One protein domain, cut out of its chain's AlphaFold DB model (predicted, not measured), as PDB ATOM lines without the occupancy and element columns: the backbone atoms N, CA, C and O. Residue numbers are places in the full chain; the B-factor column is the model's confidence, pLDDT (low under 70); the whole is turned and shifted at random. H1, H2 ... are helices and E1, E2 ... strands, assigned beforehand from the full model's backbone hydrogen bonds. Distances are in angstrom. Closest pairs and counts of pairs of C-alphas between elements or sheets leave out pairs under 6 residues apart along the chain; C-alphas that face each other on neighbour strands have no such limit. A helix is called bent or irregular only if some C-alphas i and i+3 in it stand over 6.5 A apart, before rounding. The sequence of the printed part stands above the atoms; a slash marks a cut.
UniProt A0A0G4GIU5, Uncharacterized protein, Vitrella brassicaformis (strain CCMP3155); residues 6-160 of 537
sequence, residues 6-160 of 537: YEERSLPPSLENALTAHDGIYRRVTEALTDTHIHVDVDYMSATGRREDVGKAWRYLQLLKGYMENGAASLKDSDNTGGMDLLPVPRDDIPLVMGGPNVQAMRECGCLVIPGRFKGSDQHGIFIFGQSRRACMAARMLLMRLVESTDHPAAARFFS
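What this domain is: This is residues 6 to 160 of the 537 residues of an uncharacterized protein of Vitrella brassicaformis (strain CCMP3155) (UniProt A0A0G4GIU5). A small three-stranded sheet, E1 E3 E2, and a strongly twisted four-stranded sheet, E4 E6 E7 E5, are joined by helices between them, where H2 and the arm H1b of the bent helix H1 reach both sheets; H3, H4 and H5 pack on one face of the twisted sheet. H2 bridges the two halves, with residues 51 to 58 at the small sheet and residues 60 to 70 at the twisted one. The printed part has 155 residues, with five named helices and seven named strands in the order E1 H1 E2 E3 H2 E4 E5 H3 H4 E6 E7 H5, and its class is mixed, helices and strands. The small sheet runs E1, E3, E2, antiparallel throughout, and the twisted one runs E4, E6, E7, E5, mixed. The whole is compact, with a radius of gyration of the C-alphas of 15.2 A and spans of 48 by 32 by 29 A.

Where its parts are: E1, residues 6 to 10, begins with C-alpha 6 at (-27.564, 28.640, -33.878). H1, residues 13 to 34, was assigned as one helix by its hydrogen bonds but is bent, with C-alphas 23 and 26 8.7 A apart. Its arms are H1a, residues 13 to 23, 16.7 A long, and H1b, residues 26 to 34, 12.1 A. H1a is itself irregular, with C-alphas 19 and 22 8.4 A apart. E2, residues 37 to 40, and E3, residues 44 to 49, 17.1 A, form a hairpin. H2, residues 51 to 70, 28.4 A, ends with C-alpha 70 at (-18.901, 1.796, -38.892). E4 is residues 73 to 75 and E5 residues 84 to 88. H3, residues 91 to 97, is irregular, with C-alphas 92 and 95 7.0 A apart. H4, residues 100 to 109, spans 14.2 A. E6, residues 112 to 118, 16.8 A, and E7, residues 124 to 129, 15.8 A, form a second hairpin. H5, residues 133 to 149, 23.9 A, ends with C-alpha 149 at (-37.460, -14.271, -26.503).

How they stand to each other: In the sheet E1 E3 E2, N 9 and O 45 are 2.9 A apart, and N 39 and O 46 are 2.8 A apart, within hydrogen-bond range. H1a, H1b and H2 lie on one face of it, making two layers. E1, H1 and E2 form a split strand-helix-strand unit, two strands running the same way with E3 between them, and its crossover is right-handed. H2 lies over E3, along the strands, at a height of 10.7 A over the sheet. H2 touches H1b with residues 53 to 61, closest at the C-alphas of Thr 34 and Asp 53, 5.2 A, opposite ways at a shallow tilt of 32 degrees, only just short of steep. H2 is also on the sheet E4 E6 E7 E5, where its height is 8.5 A. In that sheet E4 is parallel to E6, with N 73 and O 115 2.8 A apart; E6 and E7 are antiparallel, with N 114 and O 127 2.9 A apart; E7 and E5 are antiparallel, with N 85 and O 128 2.8 A apart. H3, H4 and H5 lie on one face of it, again two layers, and E5, H3, H4 and E6 form a second split unit, with E7 between the strands and a right-handed crossover. H5 lies over E7 and E5. It touches H4, closest at the C-alphas of Cys 109 and Ala 135, 5.2 A, opposite ways at a shallow tilt of 24 degrees. It touches H3 with residues 143 to 147, about perpendicular at 78 degrees, closest at the C-alphas of Val 97 and Leu 143, 6.5 A. The helix packing is part aligned, part crossed. Every O i to N i+4 pair is within hydrogen-bond range in H1b, H2 and H4; the figures are 4 of 7 in H1a, 12 of 13 in H5 and 1 of 3 in H3, where 3 of 4 O i to N i+3 pairs are within range.

The domain as a whole: The C-alphas farthest apart are those of Tyr 6 and Pro 153, 48.3 A. The printed part has no cut, and no link is long; E4 to E5, 8 residues, is short, and the others are tight. The mean pLDDT of the printed part is 82.1, with residues 82, 100, 123 and 145 to 160 under 70.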
ATOM      1  N   TYR A   6     -27.397  29.216 -32.543       82.31
ATOM      2  CA  TYR A   6     -27.564  28.640 -33.878       82.31
ATOM      3  C   TYR A   6     -26.229  28.044 -34.324       82.31
ATOM      4  O   TYR A   6     -25.192  28.696 -34.197       82.31
ATOM      5  N   GLU A   7     -26.246  26.810 -34.820       82.62
ATOM      6  CA  GLU A   7     -25.067  26.158 -35.388       82.62
ATOM      7  C   GLU A   7     -25.459  25.326 -36.614       82.62
ATOM      8  O   GLU A   7     -26.434  24.577 -36.568       82.62
ATOM      9  N   GLU A   8     -24.679  25.449 -37.689       81.44
ATOM     10  CA  GLU A   8     -24.906  24.821 -38.994       81.44
ATOM     11  C   GLU A   8     -23.688  23.981 -39.393       81.44
ATOM     12  O   GLU A   8     -22.544  24.395 -39.182       81.44
ATOM     13  N   ARG A   9     -23.919  22.784 -39.942       87.50
ATOM     14  CA  ARG A   9     -22.864  21.885 -40.433       87.50
ATOM     15  C   ARG A   9     -23.317  21.160 -41.696       87.50
ATOM     16  O   ARG A   9     -24.510  20.953 -41.901       87.50
ATOM     17  N   SER A  10     -22.359  20.713 -42.506       82.69
ATOM     18  CA  SER A  10     -22.647  19.863 -43.664       82.69
ATOM     19  C   SER A  10     -23.309  18.550 -43.239       82.69
ATOM     20  O   SER A  10     -22.952  17.976 -42.202       82.69
ATOM     21  N   LEU A  11     -24.268  18.078 -44.039       78.62
ATOM     22  CA  LEU A  11     -25.001  16.841 -43.785       78.62
ATOM     23  C   LEU A  11     -24.333  15.659 -44.509       78.62
ATOM     24  O   LEU A  11     -24.311  15.614 -45.735       78.62
ATOM     25  N   PRO A  12     -23.776  14.670 -43.787       85.81
ATOM     26  CA  PRO A  12     -23.309  13.444 -44.417       85.81
ATOM     27  C   PRO A  12     -24.502  12.630 -44.952       85.81
ATOM     28  O   PRO A  12     -25.468  12.451 -44.202       85.81
ATOM     29  N   PRO A  13     -24.417  12.021 -46.150       81.69
ATOM     30  CA  PRO A  13     -25.495  11.178 -46.691       81.69
ATOM     31  C   PRO A  13     -25.872   9.999 -45.775       81.69
ATOM     32  O   PRO A  13     -27.024   9.574 -45.703       81.69
ATOM     33  N   SER A  14     -24.894   9.474 -45.024       83.50
ATOM     34  CA  SER A  14     -25.088   8.421 -44.017       83.50
ATOM     35  C   SER A  14     -26.018   8.855 -42.878       83.50
ATOM     36  O   SER A  14     -26.774   8.041 -42.348       83.50
ATOM     37  N   LEU A  15     -25.979  10.139 -42.517       86.75
ATOM     38  CA  LEU A  15     -26.778  10.718 -41.447       86.75
ATOM     39  C   LEU A  15     -28.149  11.178 -41.953       86.75
ATOM     40  O   LEU A  15     -29.131  10.995 -41.241       86.75
ATOM     41  N   GLU A  16     -28.235  11.701 -43.178       87.69
ATOM     42  CA  GLU A  16     -29.505  12.067 -43.821       87.69
ATOM     43  C   GLU A  16     -30.489  10.893 -43.814       87.69
ATOM     44  O   GLU A  16     -31.593  11.009 -43.282       87.69
ATOM     45  N   ASN A  17     -30.049   9.728 -44.302       84.81
ATOM     46  CA  ASN A  17     -30.866   8.516 -44.334       84.81
ATOM     47  C   ASN A  17     -31.350   8.102 -42.938       84.81
ATOM     48  O   ASN A  17     -32.499   7.701 -42.772       84.81
ATOM     49  N   ALA A  18     -30.502   8.215 -41.913       86.69
ATOM     50  CA  ALA A  18     -30.882   7.876 -40.543       86.69
ATOM     51  C   ALA A  18     -31.891   8.876 -39.952       86.69
ATOM     52  O   ALA A  18     -32.805   8.485 -39.225       86.69
ATOM     53  N   LEU A  19     -31.736  10.166 -40.260       89.12
ATOM     54  CA  LEU A  19     -32.598  11.235 -39.753       89.12
ATOM     55  C   LEU A  19     -33.943  11.332 -40.472       89.12
ATOM     56  O   LEU A  19     -34.873  11.897 -39.897       89.12
ATOM     57  N   THR A  20     -34.069  10.781 -41.679       86.50
ATOM     58  CA  THR A  20     -35.341  10.684 -42.410       86.50
ATOM     59  C   THR A  20     -36.018   9.317 -42.228       86.50
ATOM     60  O   THR A  20     -37.248   9.235 -42.277       86.50
ATOM     61  N   ALA A  21     -35.267   8.251 -41.918       84.81
ATOM     62  CA  ALA A  21     -35.810   6.914 -41.667       84.81
ATOM     63  C   ALA A  21     -36.828   6.856 -40.511       84.81
ATOM     64  O   ALA A  21     -36.739   7.574 -39.510       84.81
ATOM     65  N   HIS A  22     -37.784   5.926 -40.633       84.88
ATOM     66  CA  HIS A  22     -38.808   5.626 -39.621       84.88
ATOM     67  C   HIS A  22     -39.589   6.862 -39.143       84.88
ATOM     68  O   HIS A  22     -39.856   7.021 -37.942       84.88
ATOM     69  N   ASP A  23     -39.954   7.727 -40.091       86.38
ATOM     70  CA  ASP A  23     -40.616   9.015 -39.862       86.38
ATOM     71  C   ASP A  23     -39.731   9.980 -39.052       86.38
ATOM     72  O   ASP A  23     -40.188  10.647 -38.120       86.38
ATOM     73  N   GLY A  24     -38.426   9.975 -39.325       89.81
ATOM     74  CA  GLY A  24     -37.421  10.773 -38.625       89.81
ATOM     75  C   GLY A  24     -37.370  10.552 -37.115       89.81
ATOM     76  O   GLY A  24     -37.261  11.509 -36.344       89.81
ATOM     77  N   ILE A  25     -37.490   9.299 -36.661       90.81
ATOM     78  CA  ILE A  25     -37.514   8.974 -35.225       90.81
ATOM     79  C   ILE A  25     -36.234   9.420 -34.505       90.81
ATOM     80  O   ILE A  25     -36.316  10.019 -33.438       90.81
ATOM     81  N   TYR A  26     -35.063   9.202 -35.115       92.31
ATOM     82  CA  TYR A  26     -33.770   9.578 -34.540       92.31
ATOM     83  C   TYR A  26     -33.651  11.091 -34.344       92.31
ATOM     84  O   TYR A  26     -33.176  11.540 -33.300       92.31
ATOM     85  N   ARG A  27     -34.139  11.875 -35.318       94.12
ATOM     86  CA  ARG A  27     -34.223  13.335 -35.220       94.12
ATOM     87  C   ARG A  27     -35.126  13.744 -34.061       94.12
ATOM     88  O   ARG A  27     -34.648  14.384 -33.133       94.12
ATOM     89  N   ARG A  28     -36.386  13.292 -34.066       93.19
ATOM     90  CA  ARG A  28     -37.393  13.668 -33.057       93.19
ATOM     91  C   ARG A  28     -36.975  13.311 -31.634       93.19
ATOM     92  O   ARG A  28     -37.189  14.088 -30.711       93.19
ATOM     93  N   VAL A  29     -36.370  12.140 -31.447       92.75
ATOM     94  CA  VAL A  29     -35.870  11.730 -30.133       92.75
ATOM     95  C   VAL A  29     -34.681  12.587 -29.722       92.75
ATOM     96  O   VAL A  29     -34.632  13.022 -28.580       92.75
ATOM     97  N   THR A  30     -33.743  12.876 -30.626       93.38
ATOM     98  CA  THR A  30     -32.593  13.739 -30.309       93.38
ATOM     99  C   THR A  30     -33.053  15.146 -29.924       93.38
ATOM    100  O   THR A  30     -32.596  15.671 -28.908       93.38
ATOM    101  N   GLU A  31     -33.997  15.718 -30.675       94.12
ATOM    102  CA  GLU A  31     -34.658  16.995 -30.366       94.12
ATOM    103  C   GLU A  31     -35.276  16.967 -28.967       94.12
ATOM    104  O   GLU A  31     -34.962  17.815 -28.135       94.12
ATOM    105  N   ALA A  32     -36.070  15.935 -28.659       90.88
ATOM    106  CA  ALA A  32     -36.698  15.783 -27.352       90.88
ATOM    107  C   ALA A  32     -35.673  15.616 -26.217       90.88
ATOM    108  O   ALA A  32     -35.803  16.248 -25.173       90.88
ATOM    109  N   LEU A  33     -34.641  14.785 -26.391       90.44
ATOM    110  CA  LEU A  33     -33.613  14.548 -25.370       90.44
ATOM    111  C   LEU A  33     -32.802  15.801 -25.042       90.44
ATOM    112  O   LEU A  33     -32.268  15.913 -23.939       90.44
ATOM    113  N   THR A  34     -32.662  16.700 -26.011       91.94
ATOM    114  CA  THR A  34     -31.776  17.858 -25.899       91.94
ATOM    115  C   THR A  34     -32.517  19.178 -25.797       91.94
ATOM    116  O   THR A  34     -31.860  20.168 -25.546       91.94
ATOM    117  N   ASP A  35     -33.845  19.218 -25.925       91.81
ATOM    118  CA  ASP A  35     -34.612  20.474 -26.004       91.81
ATOM    119  C   ASP A  35     -34.086  21.388 -27.132       91.81
ATOM    120  O   ASP A  35     -33.832  22.584 -26.962       91.81
ATOM    121  N   THR A  36     -33.852  20.786 -28.302       94.50
ATOM    122  CA  THR A  36     -33.385  21.479 -29.512       94.50
ATOM    123  C   THR A  36     -34.332  21.251 -30.683       94.50
ATOM    124  O   THR A  36     -35.112  20.302 -30.690       94.50
ATOM    125  N   HIS A  37     -34.248  22.116 -31.691       95.19
ATOM    126  CA  HIS A  37     -34.903  21.929 -32.982       95.19
ATOM    127  C   HIS A  37     -33.846  21.717 -34.068       95.19
ATOM    128  O   HIS A  37     -32.988  22.585 -34.274       95.19
ATOM    129  N   ILE A  38     -33.911  20.573 -34.752       94.38
ATOM    130  CA  ILE A  38     -32.957  20.131 -35.769       94.38
ATOM    131  C   ILE A  38     -33.614  20.259 -37.144       94.38
ATOM    132  O   ILE A  38     -34.518  19.505 -37.505       94.38
ATOM    133  N   HIS A  39     -33.117  21.183 -37.959       92.50
ATOM    134  CA  HIS A  39     -33.518  21.296 -39.356       92.50
ATOM    135  C   HIS A  39     -32.525  20.540 -40.234       92.50
ATOM    136  O   HIS A  39     -31.326  20.802 -40.194       92.50
ATOM    137  N   VAL A  40     -33.043  19.610 -41.033       89.81
ATOM    138  CA  VAL A  40     -32.295  18.885 -42.066       89.81
ATOM    139  C   VAL A  40     -32.719  19.442 -43.426       89.81
ATOM    140  O   VAL A  40     -33.922  19.497 -43.684       89.81
ATOM    141  N   ASP A  41     -31.761  19.889 -44.232       88.25
ATOM    142  CA  ASP A  41     -31.915  20.315 -45.630       88.25
ATOM    143  C   ASP A  41     -31.004  19.442 -46.521       88.25
ATOM    144  O   ASP A  41     -30.223  18.642 -46.003       88.25
ATOM    145  N   VAL A  42     -31.100  19.574 -47.847       82.38
ATOM    146  CA  VAL A  42     -30.408  18.740 -48.846       82.38
ATOM    147  C   VAL A  42     -28.888  18.747 -48.647       82.38
ATOM    148  O   VAL A  42     -28.253  17.702 -48.751       82.38
ATOM    149  N   ASP A  43     -28.306  19.899 -48.300       85.81
ATOM    150  CA  ASP A  43     -26.845  20.060 -48.205       85.81
ATOM    151  C   ASP A  43     -26.331  20.294 -46.772       85.81
ATOM    152  O   ASP A  43     -25.137  20.134 -46.481       85.81
ATOM    153  N   TYR A  44     -27.214  20.675 -45.848       87.56
ATOM    154  CA  TYR A  44     -26.820  21.094 -44.508       87.56
ATOM    155  C   TYR A  44     -27.823  20.684 -43.435       87.56
ATOM    156  O   TYR A  44     -28.988  20.384 -43.678       87.56
ATOM    157  N   MET A  45     -27.341  20.687 -42.197       91.69
ATOM    158  CA  MET A  45     -28.153  20.493 -41.011       91.69
ATOM    159  C   MET A  45     -27.853  21.602 -40.011       91.69
ATOM    160  O   MET A  45     -26.692  21.937 -39.768       91.69
ATOM    161  N   SER A  46     -28.900  22.150 -39.404       92.00
ATOM    162  CA  SER A  46     -28.778  23.142 -38.340       92.00
ATOM    163  C   SER A  46     -29.505  22.693 -37.079       92.00
ATOM    164  O   SER A  46     -30.513  21.988 -37.138       92.00
ATOM    165  N   ALA A  47     -28.974  23.089 -35.924       93.88
ATOM    166  CA  ALA A  47     -29.591  22.858 -34.625       93.88
ATOM    167  C   ALA A  47     -29.746  24.189 -33.885       93.88
ATOM    168  O   ALA A  47     -28.807  24.986 -33.796       93.88
ATOM    169  N   THR A  48     -30.940  24.421 -33.345       93.94
ATOM    170  CA  THR A  48     -31.287  25.633 -32.593       93.94
ATOM    171  C   THR A  48     -31.739  25.278 -31.186       93.94
ATOM    172  O   THR A  48     -32.485  24.322 -30.988       93.94
ATOM    173  N   GLY A  49     -31.262  26.028 -30.195       94.06
ATOM    174  CA  GLY A  49     -31.565  25.780 -28.786       94.06
ATOM    175  C   GLY A  49     -30.596  26.509 -27.861       94.06
ATOM    176  O   GLY A  49     -29.926  27.467 -28.262       94.06
ATOM    177  N   ARG A  50     -30.490  26.071 -26.605       92.50
ATOM    178  CA  ARG A  50     -29.440  26.575 -25.705       92.50
ATOM    179  C   ARG A  50     -28.086  26.029 -26.146       92.50
ATOM    180  O   ARG A  50     -27.991  24.921 -26.657       92.50
ATOM    181  N   ARG A  51     -27.011  26.786 -25.918       90.38
ATOM    182  CA  ARG A  51     -25.660  26.413 -26.379       90.38
ATOM    183  C   ARG A  51     -25.222  25.018 -25.913       90.38
ATOM    184  O   ARG A  51     -24.665  24.258 -26.697       90.38
ATOM    185  N   GLU A  52     -25.467  24.687 -24.647       90.12
ATOM    186  CA  GLU A  52     -25.113  23.377 -24.080       90.12
ATOM    187  C   GLU A  52     -25.903  22.240 -24.732       90.12
ATOM    188  O   GLU A  52     -25.365  21.170 -25.002       90.12
ATOM    189  N   ASP A  53     -27.166  22.504 -25.025       91.50
ATOM    190  CA  ASP A  53     -28.124  21.558 -25.575       91.50
ATOM    191  C   ASP A  53     -27.885  21.302 -27.064       91.50
ATOM    192  O   ASP A  53     -27.840  20.150 -27.492       91.50
ATOM    193  N   VAL A  54     -27.569  22.351 -27.828       92.69
ATOM    194  CA  VAL A  54     -27.060  22.242 -29.204       92.69
ATOM    195  C   VAL A  54     -25.769  21.419 -29.231       92.69
ATOM    196  O   VAL A  54     -25.626  20.515 -30.054       92.69
ATOM    197  N   GLY A  55     -24.855  21.645 -28.279       90.94
ATOM    198  CA  GLY A  55     -23.642  20.835 -28.135       90.94
ATOM    199  C   GLY A  55     -23.925  19.349 -27.872       90.94
ATOM    200  O   GLY A  55     -23.284  18.481 -28.471       90.94
ATOM    201  N   LYS A  56     -24.909  19.036 -27.017       90.62
ATOM    202  CA  LYS A  56     -25.362  17.654 -26.766       90.62
ATOM    203  C   LYS A  56     -26.015  17.033 -28.003       90.62
ATOM    204  O   LYS A  56     -25.698  15.890 -28.326       90.62
ATOM    205  N   ALA A  57     -26.864  17.777 -28.712       92.69
ATOM    206  CA  ALA A  57     -27.522  17.311 -29.932       92.69
ATOM    207  C   ALA A  57     -26.482  16.914 -30.982       92.69
ATOM    208  O   ALA A  57     -26.487  15.785 -31.470       92.69
ATOM    209  N   TRP A  58     -25.501  17.784 -31.237       93.19
ATOM    210  CA  TRP A  58     -24.400  17.476 -32.147       93.19
ATOM    211  C   TRP A  58     -23.597  16.255 -31.715       93.19
ATOM    212  O   TRP A  58     -23.216  15.451 -32.564       93.19
ATOM    213  N   ARG A  59     -23.360  16.068 -30.415       91.75
ATOM    214  CA  ARG A  59     -22.689  14.866 -29.907       91.75
ATOM    215  C   ARG A  59     -23.481  13.594 -30.224       91.75
ATOM    216  O   ARG A  59     -22.890  12.646 -30.734       91.75
ATOM    217  N   TYR A  60     -24.791  13.568 -29.986       92.81
ATOM    218  CA  TYR A  60     -25.634  12.412 -30.320       92.81
ATOM    219  C   TYR A  60     -25.676  12.133 -31.824       92.81
ATOM    220  O   TYR A  60     -25.539  10.983 -32.239       92.81
ATOM    221  N   LEU A  61     -25.749  13.179 -32.646       93.06
ATOM    222  CA  LEU A  61     -25.696  13.061 -34.104       93.06
ATOM    223  C   LEU A  61     -24.344  12.517 -34.591       93.06
ATOM    224  O   LEU A  61     -24.305  11.728 -35.531       93.06
ATOM    225  N   GLN A  62     -23.235  12.865 -33.928       91.69
ATOM    226  CA  GLN A  62     -21.921  12.279 -34.222       91.69
ATOM    227  C   GLN A  62     -21.833  10.800 -33.829       91.69
ATOM    228  O   GLN A  62     -21.238  10.015 -34.565       91.69
ATOM    229  N   LEU A  63     -22.434  10.395 -32.705       91.94
ATOM    230  CA  LEU A  63     -22.512   8.978 -32.331       91.94
ATOM    231  C   LEU A  63     -23.357   8.191 -33.340       91.94
ATOM    232  O   LEU A  63     -22.937   7.122 -33.778       91.94
ATOM    233  N   LEU A  64     -24.496   8.750 -33.761       91.94
ATOM    234  CA  LEU A  64     -25.356   8.157 -34.782       91.94
ATOM    235  C   LEU A  64     -24.618   8.022 -36.118       91.94
ATOM    236  O   LEU A  64     -24.611   6.942 -36.699       91.94
ATOM    237  N   LYS A  65     -23.921   9.074 -36.563       91.31
ATOM    238  CA  LYS A  65     -23.049   9.025 -37.743       91.31
ATOM    239  C   LYS A  65     -22.011   7.906 -37.618       91.31
ATOM    240  O   LYS A  65     -21.867   7.096 -38.529       91.31
ATOM    241  N   GLY A  66     -21.324   7.830 -36.477       89.06
ATOM    242  CA  GLY A  66     -20.328   6.794 -36.207       89.06
ATOM    243  C   GLY A  66     -20.905   5.381 -36.310       89.06
ATOM    244  O   GLY A  66     -20.261   4.509 -36.891       89.06
ATOM    245  N   TYR A  67     -22.125   5.174 -35.812       89.62
ATOM    246  CA  TYR A  67     -22.865   3.928 -35.988       89.62
ATOM    247  C   TYR A  67     -23.206   3.651 -37.459       89.62
ATOM    248  O   TYR A  67     -22.908   2.561 -37.938       89.62
ATOM    249  N   MET A  68     -23.760   4.619 -38.192       88.00
ATOM    250  CA  MET A  68     -24.150   4.428 -39.596       88.00
ATOM    251  C   MET A  68     -22.957   4.111 -40.505       88.00
ATOM    252  O   MET A  68     -23.086   3.329 -41.441       88.00
ATOM    253  N   GLU A  69     -21.790   4.694 -40.227       87.50
ATOM    254  CA  GLU A  69     -20.587   4.506 -41.044       87.50
ATOM    255  C   GLU A  69     -19.797   3.246 -40.672       87.50
ATOM    256  O   GLU A  69     -19.196   2.622 -41.542       87.50
ATOM    257  N   ASN A  70     -19.789   2.856 -39.392       85.62
ATOM    258  CA  ASN A  70     -18.901   1.796 -38.892       85.62
ATOM    259  C   ASN A  70     -19.643   0.577 -38.317       85.62
ATOM    260  O   ASN A  70     -19.008  -0.358 -37.826       85.62
ATOM    261  N   GLY A  71     -20.977   0.593 -38.302       83.56
ATOM    262  CA  GLY A  71     -21.825  -0.416 -37.661       83.56
ATOM    263  C   GLY A  71     -21.848  -0.354 -36.127       83.56
ATOM    264  O   GLY A  71     -22.637  -1.060 -35.502       83.56
ATOM    265  N   ALA A  72     -21.012   0.484 -35.504       85.88
ATOM    266  CA  ALA A  72     -20.983   0.733 -34.064       85.88
ATOM    267  C   ALA A  72     -20.349   2.100 -33.757       85.88
ATOM    268  O   ALA A  72     -19.309   2.458 -34.311       85.88
ATOM    269  N   ALA A  73     -20.945   2.846 -32.829       90.44
ATOM    270  CA  ALA A  73     -20.380   4.081 -32.307       90.44
ATOM    271  C   ALA A  73     -19.202   3.802 -31.352       90.44
ATOM    272  O   ALA A  73     -19.178   2.810 -30.621       90.44
ATOM    273  N   SER A  74     -18.217   4.702 -31.333       88.88
ATOM    274  CA  SER A  74     -17.100   4.665 -30.381       88.88
ATOM    275  C   SER A  74     -17.360   5.682 -29.279       88.88
ATOM    276  O   SER A  74     -17.211   6.884 -29.505       88.88
ATOM    277  N   LEU A  75     -17.787   5.201 -28.112       89.00
ATOM    278  CA  LEU A  75     -18.180   6.057 -27.000       89.00
ATOM    279  C   LEU A  75     -16.993   6.361 -26.089       89.00
ATOM    280  O   LEU A  75     -16.136   5.511 -25.827       89.00
ATOM    281  N   LYS A  76     -16.969   7.587 -25.579       88.31
ATOM    282  CA  LYS A  76     -16.053   8.070 -24.546       88.31
ATOM    283  C   LYS A  76     -16.837   8.297 -23.257       88.31
ATOM    284  O   LYS A  76     -18.021   8.613 -23.303       88.31
ATOM    285  N   ASP A  77     -16.162   8.265 -22.113       79.81
ATOM    286  CA  ASP A  77     -16.807   8.548 -20.819       79.81
ATOM    287  C   ASP A  77     -17.474   9.928 -20.782       79.81
ATOM    288  O   ASP A  77     -18.528  10.108 -20.176       79.81
ATOM    289  N   SER A  78     -16.906  10.899 -21.505       82.56
ATOM    290  CA  SER A  78     -17.466  12.245 -21.622       82.56
ATOM    291  C   SER A  78     -18.781  12.311 -22.401       82.56
ATOM    292  O   SER A  78     -19.444  13.348 -22.348       82.56
ATOM    293  N   ASP A  79     -19.167  11.245 -23.107       83.88
ATOM    294  CA  ASP A  79     -20.446  11.141 -23.810       83.88
ATOM    295  C   ASP A  79     -21.600  10.749 -22.865       83.88
ATOM    296  O   ASP A  79     -22.766  10.915 -23.223       83.88
ATOM    297  N   ASN A  80     -21.302  10.315 -21.631       78.62
ATOM    298  CA  ASN A  80     -22.312  10.077 -20.604       78.62
ATOM    299  C   ASN A  80     -22.778  11.399 -19.972       78.62
ATOM    300  O   ASN A  80     -22.206  11.893 -19.003       78.62
ATOM    301  N   THR A  81     -23.860  11.964 -20.501       74.56
ATOM    302  CA  THR A  81     -24.444  13.229 -20.026       74.56
ATOM    303  C   THR A  81     -25.451  13.057 -18.879       74.56
ATOM    304  O   THR A  81     -26.298  13.924 -18.685       74.56
ATOM    305  N   GLY A  82     -25.393  11.953 -18.121       63.09
ATOM    306  CA  GLY A  82     -26.273  11.707 -16.965       63.09
ATOM    307  C   GLY A  82     -27.573  10.953 -17.275       63.09
ATOM    308  O   GLY A  82     -28.435  10.836 -16.406       63.09
ATOM    309  N   GLY A  83     -27.701  10.413 -18.489       76.50
ATOM    310  CA  GLY A  83     -28.879   9.675 -18.959       76.50
ATOM    311  C   GLY A  83     -28.536   8.465 -19.825       76.50
ATOM    312  O   GLY A  83     -29.343   8.077 -20.659       76.50
ATOM    313  N   MET A  84     -27.334   7.902 -19.679       86.75
ATOM    314  CA  MET A  84     -26.863   6.767 -20.475       86.75
ATOM    315  C   MET A  84     -26.971   5.459 -19.682       86.75
ATOM    316  O   MET A  84     -26.506   5.384 -18.546       86.75
ATOM    317  N   ASP A  85     -27.543   4.428 -20.297       86.12
ATOM    318  CA  ASP A  85     -27.497   3.039 -19.830       86.12
ATOM    319  C   ASP A  85     -26.896   2.142 -20.923       86.12
ATOM    320  O   ASP A  85     -26.880   2.504 -22.103       86.12
ATOM    321  N   LEU A  86     -26.383   0.980 -20.525       84.38
ATOM    322  CA  LEU A  86     -25.806  -0.016 -21.419       84.38
ATOM    323  C   LEU A  86     -26.582  -1.323 -21.287       84.38
ATOM    324  O   LEU A  86     -26.609  -1.950 -20.227       84.38
ATOM    325  N   LEU A  87     -27.148  -1.763 -22.404       83.94
ATOM    326  CA  LEU A  87     -27.560  -3.141 -22.587       83.94
ATOM    327  C   LEU A  87     -26.392  -3.887 -23.247       83.94
ATOM    328  O   LEU A  87     -26.146  -3.685 -24.439       83.94
ATOM    329  N   PRO A  88     -25.627  -4.713 -22.514       74.00
ATOM    330  CA  PRO A  88     -24.589  -5.509 -23.146       74.00
ATOM    331  C   PRO A  88     -25.256  -6.519 -24.064       74.00
ATOM    332  O   PRO A  88     -26.181  -7.212 -23.656       74.00
ATOM    333  N   VAL A  89     -24.797  -6.583 -25.304       74.44
ATOM    334  CA  VAL A  89     -25.295  -7.522 -26.307       74.44
ATOM    335  C   VAL A  89     -24.081  -7.975 -27.105       74.44
ATOM    336  O   VAL A  89     -23.277  -7.119 -27.496       74.44
ATOM    337  N   PRO A  90     -23.898  -9.287 -27.342       72.56
ATOM    338  CA  PRO A  90     -22.859  -9.760 -28.243       72.56
ATOM    339  C   PRO A  90     -22.946  -9.041 -29.590       72.56
ATOM    340  O   PRO A  90     -24.034  -8.750 -30.080       72.56
ATOM    341  N   ARG A  91     -21.797  -8.761 -30.210       77.62
ATOM    342  CA  ARG A  91     -21.745  -8.020 -31.480       77.62
ATOM    343  C   ARG A  91     -22.656  -8.629 -32.553       77.62
ATOM    344  O   ARG A  91     -23.297  -7.886 -33.290       77.62
ATOM    345  N   ASP A  92     -22.728  -9.955 -32.596       76.00
ATOM    346  CA  ASP A  92     -23.507 -10.711 -33.579       76.00
ATOM    347  C   ASP A  92     -25.029 -10.561 -33.385       76.00
ATOM    348  O   ASP A  92     -25.788 -10.742 -34.332       76.00
ATOM    349  N   ASP A  93     -25.474 -10.162 -32.189       74.06
ATOM    350  CA  ASP A  93     -26.888  -9.991 -31.829       74.06
ATOM    351  C   ASP A  93     -27.357  -8.526 -31.928       74.06
ATOM    352  O   ASP A  93     -28.552  -8.240 -31.864       74.06
ATOM    353  N   ILE A  94     -26.446  -7.571 -32.135       80.19
ATOM    354  CA  ILE A  94     -26.797  -6.154 -32.325       80.19
ATOM    355  C   ILE A  94     -27.798  -5.947 -33.480       80.19
ATOM    356  O   ILE A  94     -28.771  -5.213 -33.276       80.19
ATOM    357  N   PRO A  95     -27.639  -6.570 -34.670       79.75
ATOM    358  CA  PRO A  95     -28.584  -6.386 -35.774       79.75
ATOM    359  C   PRO A  95     -30.014  -6.817 -35.433       79.75
ATOM    360  O   PRO A  95     -30.965  -6.192 -35.899       79.75
ATOM    361  N   LEU A  96     -30.167  -7.845 -34.592       75.31
ATOM    362  CA  LEU A  96     -31.471  -8.323 -34.135       75.31
ATOM    363  C   LEU A  96     -32.205  -7.235 -33.350       75.31
ATOM    364  O   LEU A  96     -33.389  -6.985 -33.576       75.31
ATOM    365  N   VAL A  97     -31.490  -6.561 -32.449       76.75
ATOM    366  CA  VAL A  97     -32.065  -5.515 -31.603       76.75
ATOM    367  C   VAL A  97     -32.316  -4.227 -32.381       76.75
ATOM    368  O   VAL A  97     -33.322  -3.565 -32.145       76.75
ATOM    369  N   MET A  98     -31.453  -3.897 -33.343       80.56
ATOM    370  CA  MET A  98     -31.507  -2.643 -34.104       80.56
ATOM    371  C   MET A  98     -32.598  -2.562 -35.180       80.56
ATOM    372  O   MET A  98     -32.744  -1.506 -35.795       80.56
ATOM    373  N   GLY A  99     -33.378  -3.626 -35.384       72.62
ATOM    374  CA  GLY A  99     -34.532  -3.643 -36.290       72.62
ATOM    375  C   GLY A  99     -35.773  -2.909 -35.748       72.62
ATOM    376  O   GLY A  99     -35.686  -1.972 -34.956       72.62
ATOM    377  N   GLY A 100     -36.969  -3.356 -36.149       69.75
ATOM    378  CA  GLY A 100     -38.257  -2.792 -35.696       69.75
ATOM    379  C   GLY A 100     -38.409  -2.575 -34.174       69.75
ATOM    380  O   GLY A 100     -38.941  -1.536 -33.776       69.75
ATOM    381  N   PRO A 101     -37.908  -3.473 -33.306       70.62
ATOM    382  CA  PRO A 101     -37.999  -3.321 -31.851       70.62
ATOM    383  C   PRO A 101     -37.236  -2.117 -31.287       70.62
ATOM    384  O   PRO A 101     -37.704  -1.497 -30.332       70.62
ATOM    385  N   ASN A 102     -36.105  -1.736 -31.887       82.38
ATOM    386  CA  ASN A 102     -35.399  -0.508 -31.525       82.38
ATOM    387  C   ASN A 102     -36.285   0.719 -31.783       82.38
ATOM    388  O   ASN A 102     -36.501   1.542 -30.895       82.38
ATOM    389  N   VAL A 103     -36.876   0.805 -32.976       83.00
ATOM    390  CA  VAL A 103     -37.783   1.906 -33.334       83.00
ATOM    391  C   VAL A 103     -38.956   1.991 -32.358       83.00
ATOM    392  O   VAL A 103     -39.345   3.089 -31.957       83.00
ATOM    393  N   GLN A 104     -39.493   0.845 -31.938       80.56
ATOM    394  CA  GLN A 104     -40.541   0.783 -30.925       80.56
ATOM    395  C   GLN A 104     -40.060   1.309 -29.564       80.56
ATOM    396  O   GLN A 104     -40.727   2.164 -28.986       80.56
ATOM    397  N   ALA A 105     -38.899   0.864 -29.075       83.81
ATOM    398  CA  ALA A 105     -38.330   1.348 -27.818       83.81
ATOM    399  C   ALA A 105     -38.066   2.865 -27.856       83.81
ATOM    400  O   ALA A 105     -38.432   3.572 -26.921       83.81
ATOM    401  N   MET A 106     -37.521   3.387 -28.960       88.94
ATOM    402  CA  MET A 106     -37.290   4.825 -29.134       88.94
ATOM    403  C   MET A 106     -38.594   5.634 -29.118       88.94
ATOM    404  O   MET A 106     -38.667   6.672 -28.461       88.94
ATOM    405  N   ARG A 107     -39.643   5.146 -29.798       86.12
ATOM    406  CA  ARG A 107     -40.974   5.784 -29.827       86.12
ATOM    407  C   ARG A 107     -41.649   5.773 -28.462       86.12
ATOM    408  O   ARG A 107     -42.221   6.780 -28.059       86.12
ATOM    409  N   GLU A 108     -41.615   4.638 -27.774       83.25
ATOM    410  CA  GLU A 108     -42.356   4.451 -26.527       83.25
ATOM    411  C   GLU A 108     -41.642   5.074 -25.334       83.25
ATOM    412  O   GLU A 108     -42.286   5.714 -24.505       83.25
ATOM    413  N   CYS A 109     -40.322   4.909 -25.250       86.50
ATOM    414  CA  CYS A 109     -39.531   5.358 -24.112       86.50
ATOM    415  C   CYS A 109     -38.929   6.750 -24.286       86.50
ATOM    416  O   CYS A 109     -38.390   7.281 -23.318       86.50
ATOM    417  N   GLY A 110     -39.012   7.348 -25.480       87.69
ATOM    418  CA  GLY A 110     -38.391   8.647 -25.750       87.69
ATOM    419  C   GLY A 110     -36.877   8.608 -25.536       87.69
ATOM    420  O   GLY A 110     -36.294   9.561 -25.025       87.69
ATOM    421  N   CYS A 111     -36.255   7.474 -25.856       92.12
ATOM    422  CA  CYS A 111     -34.825   7.248 -25.699       92.12
ATOM    423  C   CYS A 111     -34.152   7.093 -27.058       92.12
ATOM    424  O   CYS A 111     -34.752   6.576 -27.996       92.12
ATOM    425  N   LEU A 112     -32.893   7.489 -27.154       92.75
ATOM    426  CA  LEU A 112     -32.041   7.261 -28.307       92.75
ATOM    427  C   LEU A 112     -31.240   5.983 -28.072       92.75
ATOM    428  O   LEU A 112     -30.601   5.829 -27.034       92.75
ATOM    429  N   VAL A 113     -31.274   5.067 -29.029       93.25
ATOM    430  CA  VAL A 113     -30.647   3.749 -28.911       93.25
ATOM    431  C   VAL A 113     -29.601   3.619 -30.010       93.25
ATOM    432  O   VAL A 113     -29.919   3.730 -31.194       93.25
ATOM    433  N   ILE A 114     -28.342   3.426 -29.620       92.38
ATOM    434  CA  ILE A 114     -27.200   3.390 -30.538       92.38
ATOM    435  C   ILE A 114     -26.283   2.221 -30.160       92.38
ATOM    436  O   ILE A 114     -25.812   2.151 -29.024       92.38
ATOM    437  N   PRO A 115     -25.961   1.311 -31.091       91.50
ATOM    438  CA  PRO A 115     -24.938   0.306 -30.882       91.50
ATOM    439  C   PRO A 115     -23.580   0.954 -30.759       91.50
ATOM    440  O   PRO A 115     -23.227   1.842 -31.537       91.50
ATOM    441  N   GLY A 116     -22.771   0.462 -29.841       90.06
ATOM    442  CA  GLY A 116     -21.431   0.980 -29.699       90.06
ATOM    443  C   GLY A 116     -20.507   0.074 -28.923       90.06
ATOM    444  O   GLY A 116     -20.842  -1.048 -28.541       90.06
ATOM    445  N   ARG A 117     -19.331   0.626 -28.656       88.81
ATOM    446  CA  ARG A 117     -18.340   0.094 -27.727       88.81
ATOM    447  C   ARG A 117     -17.678   1.244 -26.983       88.81
ATOM    448  O   ARG A 117     -17.513   2.332 -27.545       88.81
ATOM    449  N   PHE A 118     -17.261   0.998 -25.749       82.56
ATOM    450  CA  PHE A 118     -16.400   1.945 -25.048       82.56
ATOM    451  C   PHE A 118     -15.019   1.977 -25.698       82.56
ATOM    452  O   PHE A 118     -14.455   0.943 -26.065       82.56
ATOM    453  N   LYS A 119     -14.450   3.173 -25.847       77.00
ATOM    454  CA  LYS A 119     -13.112   3.341 -26.410       77.00
ATOM    455  C   LYS A 119     -12.081   2.613 -25.537       77.00
ATOM    456  O   LYS A 119     -11.885   2.974 -24.384       77.00
ATOM    457  N   GLY A 120     -11.395   1.623 -26.112       70.38
ATOM    458  CA  GLY A 120     -10.408   0.801 -25.397       70.38
ATOM    459  C   GLY A 120     -10.994  -0.424 -24.687       70.38
ATOM    460  O   GLY A 120     -10.256  -1.122 -24.000       70.38
ATOM    461  N   SER A 121     -12.289  -0.697 -24.868       75.56
ATOM    462  CA  SER A 121     -12.946  -1.918 -24.410       75.56
ATOM    463  C   SER A 121     -13.389  -2.765 -25.602       75.56
ATOM    464  O   SER A 121     -13.872  -2.241 -26.609       75.56
ATOM    465  N   ASP A 122     -13.280  -4.084 -25.455       71.56
ATOM    466  CA  ASP A 122     -13.860  -5.050 -26.394       71.56
ATOM    467  C   ASP A 122     -15.359  -5.273 -26.143       71.56
ATOM    468  O   ASP A 122     -16.036  -5.951 -26.922       71.56
ATOM    469  N   GLN A 123     -15.907  -4.684 -25.075       68.94
ATOM    470  CA  GLN A 123     -17.326  -4.780 -24.759       68.94
ATOM    471  C   GLN A 123     -18.149  -3.986 -25.772       68.94
ATOM    472  O   GLN A 123     -18.122  -2.753 -25.813       68.94
ATOM    473  N   HIS A 124     -18.895  -4.734 -26.579       79.94
ATOM    474  CA  HIS A 124     -19.931  -4.215 -27.453       79.94
ATOM    475  C   HIS A 124     -21.273  -4.250 -26.725       79.94
ATOM    476  O   HIS A 124     -21.508  -5.072 -25.835       79.94
ATOM    477  N   GLY A 125     -22.159  -3.351 -27.117       86.25
ATOM    478  CA  GLY A 125     -23.526  -3.377 -26.642       86.25
ATOM    479  C   GLY A 125     -24.349  -2.258 -27.237       86.25
ATOM    480  O   GLY A 125     -23.971  -1.617 -28.220       86.25
ATOM    481  N   ILE A 126     -25.498  -2.049 -26.623       89.88
ATOM    482  CA  ILE A 126     -26.505  -1.101 -27.055       89.88
ATOM    483  C   ILE A 126     -26.601  -0.024 -25.992       89.88
ATOM    484  O   ILE A 126     -26.985  -0.279 -24.851       89.88
ATOM    485  N   PHE A 127     -26.218   1.183 -26.383       91.38
ATOM    486  CA  PHE A 127     -26.264   2.352 -25.530       91.38
ATOM    487  C   PHE A 127     -27.626   3.010 -25.655       91.38
ATOM    488  O   PHE A 127     -28.123   3.232 -26.760       91.38
ATOM    489  N   ILE A 128     -28.223   3.306 -24.509       92.38
ATOM    490  CA  ILE A 128     -29.569   3.850 -24.395       92.38
ATOM    491  C   ILE A 128     -29.455   5.198 -23.698       92.38
ATOM    492  O   ILE A 128     -29.086   5.268 -22.527       92.38
ATOM    493  N   PHE A 129     -29.774   6.267 -24.417       92.56
ATOM    494  CA  PHE A 129     -29.770   7.633 -23.914       92.56
ATOM    495  C   PHE A 129     -31.208   8.089 -23.687       92.56
ATOM    496  O   PHE A 129     -32.009   8.101 -24.613       92.56
ATOM    497  N   GLY A 130     -31.551   8.464 -22.465       90.00
ATOM    498  CA  GLY A 130     -32.893   8.902 -22.090       90.00
ATOM    499  C   GLY A 130     -32.855  10.170 -21.248       90.00
ATOM    500  O   GLY A 130     -31.864  10.448 -20.576       90.00
ATOM    501  N   GLN A 131     -33.967  10.915 -21.222       84.69
ATOM    502  CA  GLN A 131     -34.130  12.064 -20.314       84.69
ATOM    503  C   GLN A 131     -34.108  11.643 -18.836       84.69
ATOM    504  O   GLN A 131     -33.836  12.452 -17.953       84.69
ATOM    505  N   SER A 132     -34.424  10.376 -18.549       81.62
ATOM    506  CA  SER A 132     -34.432   9.836 -17.195       81.62
ATOM    507  C   SER A 132     -33.917   8.402 -17.167       81.62
ATOM    508  O   SER A 132     -34.100   7.631 -18.111       81.62
ATOM    509  N   ARG A 133     -33.359   8.002 -16.020       78.69
ATOM    510  CA  ARG A 133     -32.953   6.613 -15.760       78.69
ATOM    511  C   ARG A 133     -34.095   5.609 -15.977       78.69
ATOM    512  O   ARG A 133     -33.833   4.481 -16.375       78.69
ATOM    513  N   ARG A 134     -35.351   6.007 -15.739       73.31
ATOM    514  CA  ARG A 134     -36.531   5.143 -15.931       73.31
ATOM    515  C   ARG A 134     -36.817   4.880 -17.400       73.31
ATOM    516  O   ARG A 134     -37.065   3.739 -17.765       73.31
ATOM    517  N   ALA A 135     -36.727   5.916 -18.236       80.00
ATOM    518  CA  ALA A 135     -36.848   5.771 -19.683       80.00
ATOM    519  C   ALA A 135     -35.784   4.803 -20.218       80.00
ATOM    520  O   ALA A 135     -36.117   3.884 -20.964       80.00
ATOM    521  N   CYS A 136     -34.535   4.943 -19.756       83.19
ATOM    522  CA  CYS A 136     -33.460   4.024 -20.129       83.19
ATOM    523  C   CYS A 136     -33.734   2.597 -19.656       83.19
ATOM    524  O   CYS A 136     -33.602   1.665 -20.442       83.19
ATOM    525  N   MET A 137     -34.160   2.418 -18.402       77.56
ATOM    526  CA  MET A 137     -34.422   1.089 -17.847       77.56
ATOM    527  C   MET A 137     -35.597   0.394 -18.537       77.56
ATOM    528  O   MET A 137     -35.524  -0.795 -18.818       77.56
ATOM    529  N   ALA A 138     -36.660   1.122 -18.871       77.44
ATOM    530  CA  ALA A 138     -37.792   0.544 -19.574       77.44
ATOM    531  C   ALA A 138     -37.464   0.202 -21.033       77.44
ATOM    532  O   ALA A 138     -37.815  -0.884 -21.492       77.44
ATOM    533  N   ALA A 139     -36.736   1.073 -21.738       84.75
ATOM    534  CA  ALA A 139     -36.225   0.769 -23.072       84.75
ATOM    535  C   ALA A 139     -35.316  -0.459 -23.031       84.75
ATOM    536  O   ALA A 139     -35.478  -1.391 -23.812       84.75
ATOM    537  N   ARG A 140     -34.417  -0.509 -22.048       81.44
ATOM    538  CA  ARG A 140     -33.552  -1.654 -21.798       81.44
ATOM    539  C   ARG A 140     -34.350  -2.929 -21.570       81.44
ATOM    540  O   ARG A 140     -34.024  -3.936 -22.184       81.44
ATOM    541  N   MET A 141     -35.395  -2.892 -20.745       74.75
ATOM    542  CA  MET A 141     -36.282  -4.036 -20.546       74.75
ATOM    543  C   MET A 141     -36.908  -4.463 -21.881       74.75
ATOM    544  O   MET A 141     -36.762  -5.621 -22.268       74.75
ATOM    545  N   LEU A 142     -37.533  -3.545 -22.629       76.81
ATOM    546  CA  LEU A 142     -38.152  -3.851 -23.928       76.81
ATOM    547  C   LEU A 142     -37.170  -4.524 -24.899       76.81
ATOM    548  O   LEU A 142     -37.519  -5.523 -25.530       76.81
ATOM    549  N   LEU A 143     -35.939  -4.018 -24.976       79.88
ATOM    550  CA  LEU A 143     -34.889  -4.577 -25.826       79.88
ATOM    551  C   LEU A 143     -34.372  -5.926 -25.295       79.88
ATOM    552  O   LEU A 143     -34.171  -6.845 -26.084       79.88
ATOM    553  N   MET A 144     -34.230  -6.096 -23.974       74.00
ATOM    554  CA  MET A 144     -33.856  -7.374 -23.349       74.00
ATOM    555  C   MET A 144     -34.852  -8.481 -23.666       74.00
ATOM    556  O   MET A 144     -34.435  -9.588 -23.993       74.00
ATOM    557  N   ARG A 145     -36.162  -8.196 -23.638       69.81
ATOM    558  CA  ARG A 145     -37.171  -9.187 -24.038       69.81
ATOM    559  C   ARG A 145     -36.912  -9.701 -25.441       69.81
ATOM    560  O   ARG A 145     -37.093 -10.887 -25.670       69.81
ATOM    561  N   LEU A 146     -36.525  -8.847 -26.380       68.00
ATOM    562  CA  LEU A 146     -36.256  -9.295 -27.741       68.00
ATOM    563  C   LEU A 146     -35.044 -10.231 -27.796       68.00
ATOM    564  O   LEU A 146     -35.108 -11.285 -28.428       68.00
ATOM    565  N   VAL A 147     -33.965  -9.853 -27.107       66.75
ATOM    566  CA  VAL A 147     -32.763 -10.688 -27.014       66.75
ATOM    567  C   VAL A 147     -33.121 -12.034 -26.386       66.75
ATOM    568  O   VAL A 147     -32.760 -13.063 -26.930       66.75
ATOM    569  N   GLU A 148     -33.900 -12.065 -25.307       62.12
ATOM    570  CA  GLU A 148     -34.211 -13.314 -24.602       62.12
ATOM    571  C   GLU A 148     -35.279 -14.172 -25.301       62.12
ATOM    572  O   GLU A 148     -35.136 -15.391 -25.345       62.12
ATOM    573  N   SER A 149     -36.310 -13.564 -25.899       57.88
ATOM    574  CA  SER A 149     -37.460 -14.271 -26.503       57.88
ATOM    575  C   SER A 149     -37.218 -14.839 -27.898       57.88
ATOM    576  O   SER A 149     -38.056 -15.573 -28.415       57.88
ATOM    577  N   THR A 150     -36.111 -14.489 -28.542       56.78
ATOM    578  CA  THR A 150     -35.796 -15.049 -29.854       56.78
ATOM    579  C   THR A 150     -35.202 -16.433 -29.678       56.78
ATOM    580  O   THR A 150     -34.254 -16.580 -28.922       56.78
ATOM    581  N   ASP A 151     -35.657 -17.435 -30.439       53.56
ATOM    582  CA  ASP A 151     -35.010 -18.763 -30.537       53.56
ATOM    583  C   ASP A 151     -33.629 -18.703 -31.227       53.56
ATOM    584  O   ASP A 151     -33.040 -19.721 -31.601       53.56
ATOM    585  N   HIS A 152     -33.085 -17.497 -31.410       49.16
ATOM    586  CA  HIS A 152     -31.813 -17.265 -32.065       49.16
ATOM    587  C   HIS A 152     -30.694 -18.000 -31.298       49.16
ATOM    588  O   HIS A 152     -30.578 -17.840 -30.075       49.16
ATOM    589  N   PRO A 153     -29.849 -18.804 -31.969       50.03
ATOM    590  CA  PRO A 153     -28.811 -19.599 -31.309       50.03
ATOM    591  C   PRO A 153     -27.825 -18.766 -30.478       50.03
ATOM    592  O   PRO A 153     -27.303 -19.250 -29.476       50.03
ATOM    593  N   ALA A 154     -27.579 -17.511 -30.863       44.22
ATOM    594  CA  ALA A 154     -26.670 -16.619 -30.144       44.22
ATOM    595  C   ALA A 154     -27.288 -16.030 -28.859       44.22
ATOM    596  O   ALA A 154     -26.614 -15.973 -27.829       44.22
ATOM    597  N   ALA A 155     -28.603 -15.796 -28.838       48.41
ATOM    598  CA  ALA A 155     -29.335 -15.420 -27.630       48.41
ATOM    599  C   ALA A 155     -29.415 -16.550 -26.575       48.41
ATOM    600  O   ALA A 155     -29.743 -16.295 -25.418       48.41
ATOM    601  N   ALA A 156     -29.030 -17.792 -26.912       51.50
ATOM    602  CA  ALA A 156     -28.895 -18.886 -25.939       51.50
ATOM    603  C   ALA A 156     -27.761 -18.663 -24.930       51.50
ATOM    604  O   ALA A 156     -27.733 -19.294 -23.875       51.50
ATOM    605  N   ARG A 157     -26.816 -17.775 -25.262       49.81
ATOM    606  CA  ARG A 157     -25.690 -17.391 -24.401       49.81
ATOM    607  C   ARG A 157     -25.999 -16.165 -23.539       49.81
ATOM    608  O   ARG A 157     -25.181 -15.807 -22.696       49.81
ATOM    609  N   PHE A 158     -27.150 -15.527 -23.745       47.88
ATOM    610  CA  PHE A 158     -27.588 -14.374 -22.974       47.88
ATOM    611  C   PHE A 158     -28.403 -14.846 -21.760       47.88
ATOM    612  O   PHE A 158     -29.414 -15.526 -21.914       47.88
ATOM    613  N   PHE A 159     -27.940 -14.530 -20.546       52.16
ATOM    614  CA  PHE A 159     -28.569 -14.957 -19.289       52.16
ATOM    615  C   PHE A 159     -28.806 -13.734 -18.391       52.16
ATOM    616  O   PHE A 159     -27.861 -13.165 -17.839       52.16
ATOM    617  N   SER A 160     -30.069 -13.338 -18.212       48.22
ATOM    618  CA  SER A 160     -30.468 -12.241 -17.313       48.22
ATOM    619  C   SER A 160     -30.169 -12.520 -15.838       48.22
ATOM    620  O   SER A 160     -30.071 -11.581 -15.051       48.22
TER     621      SER A 160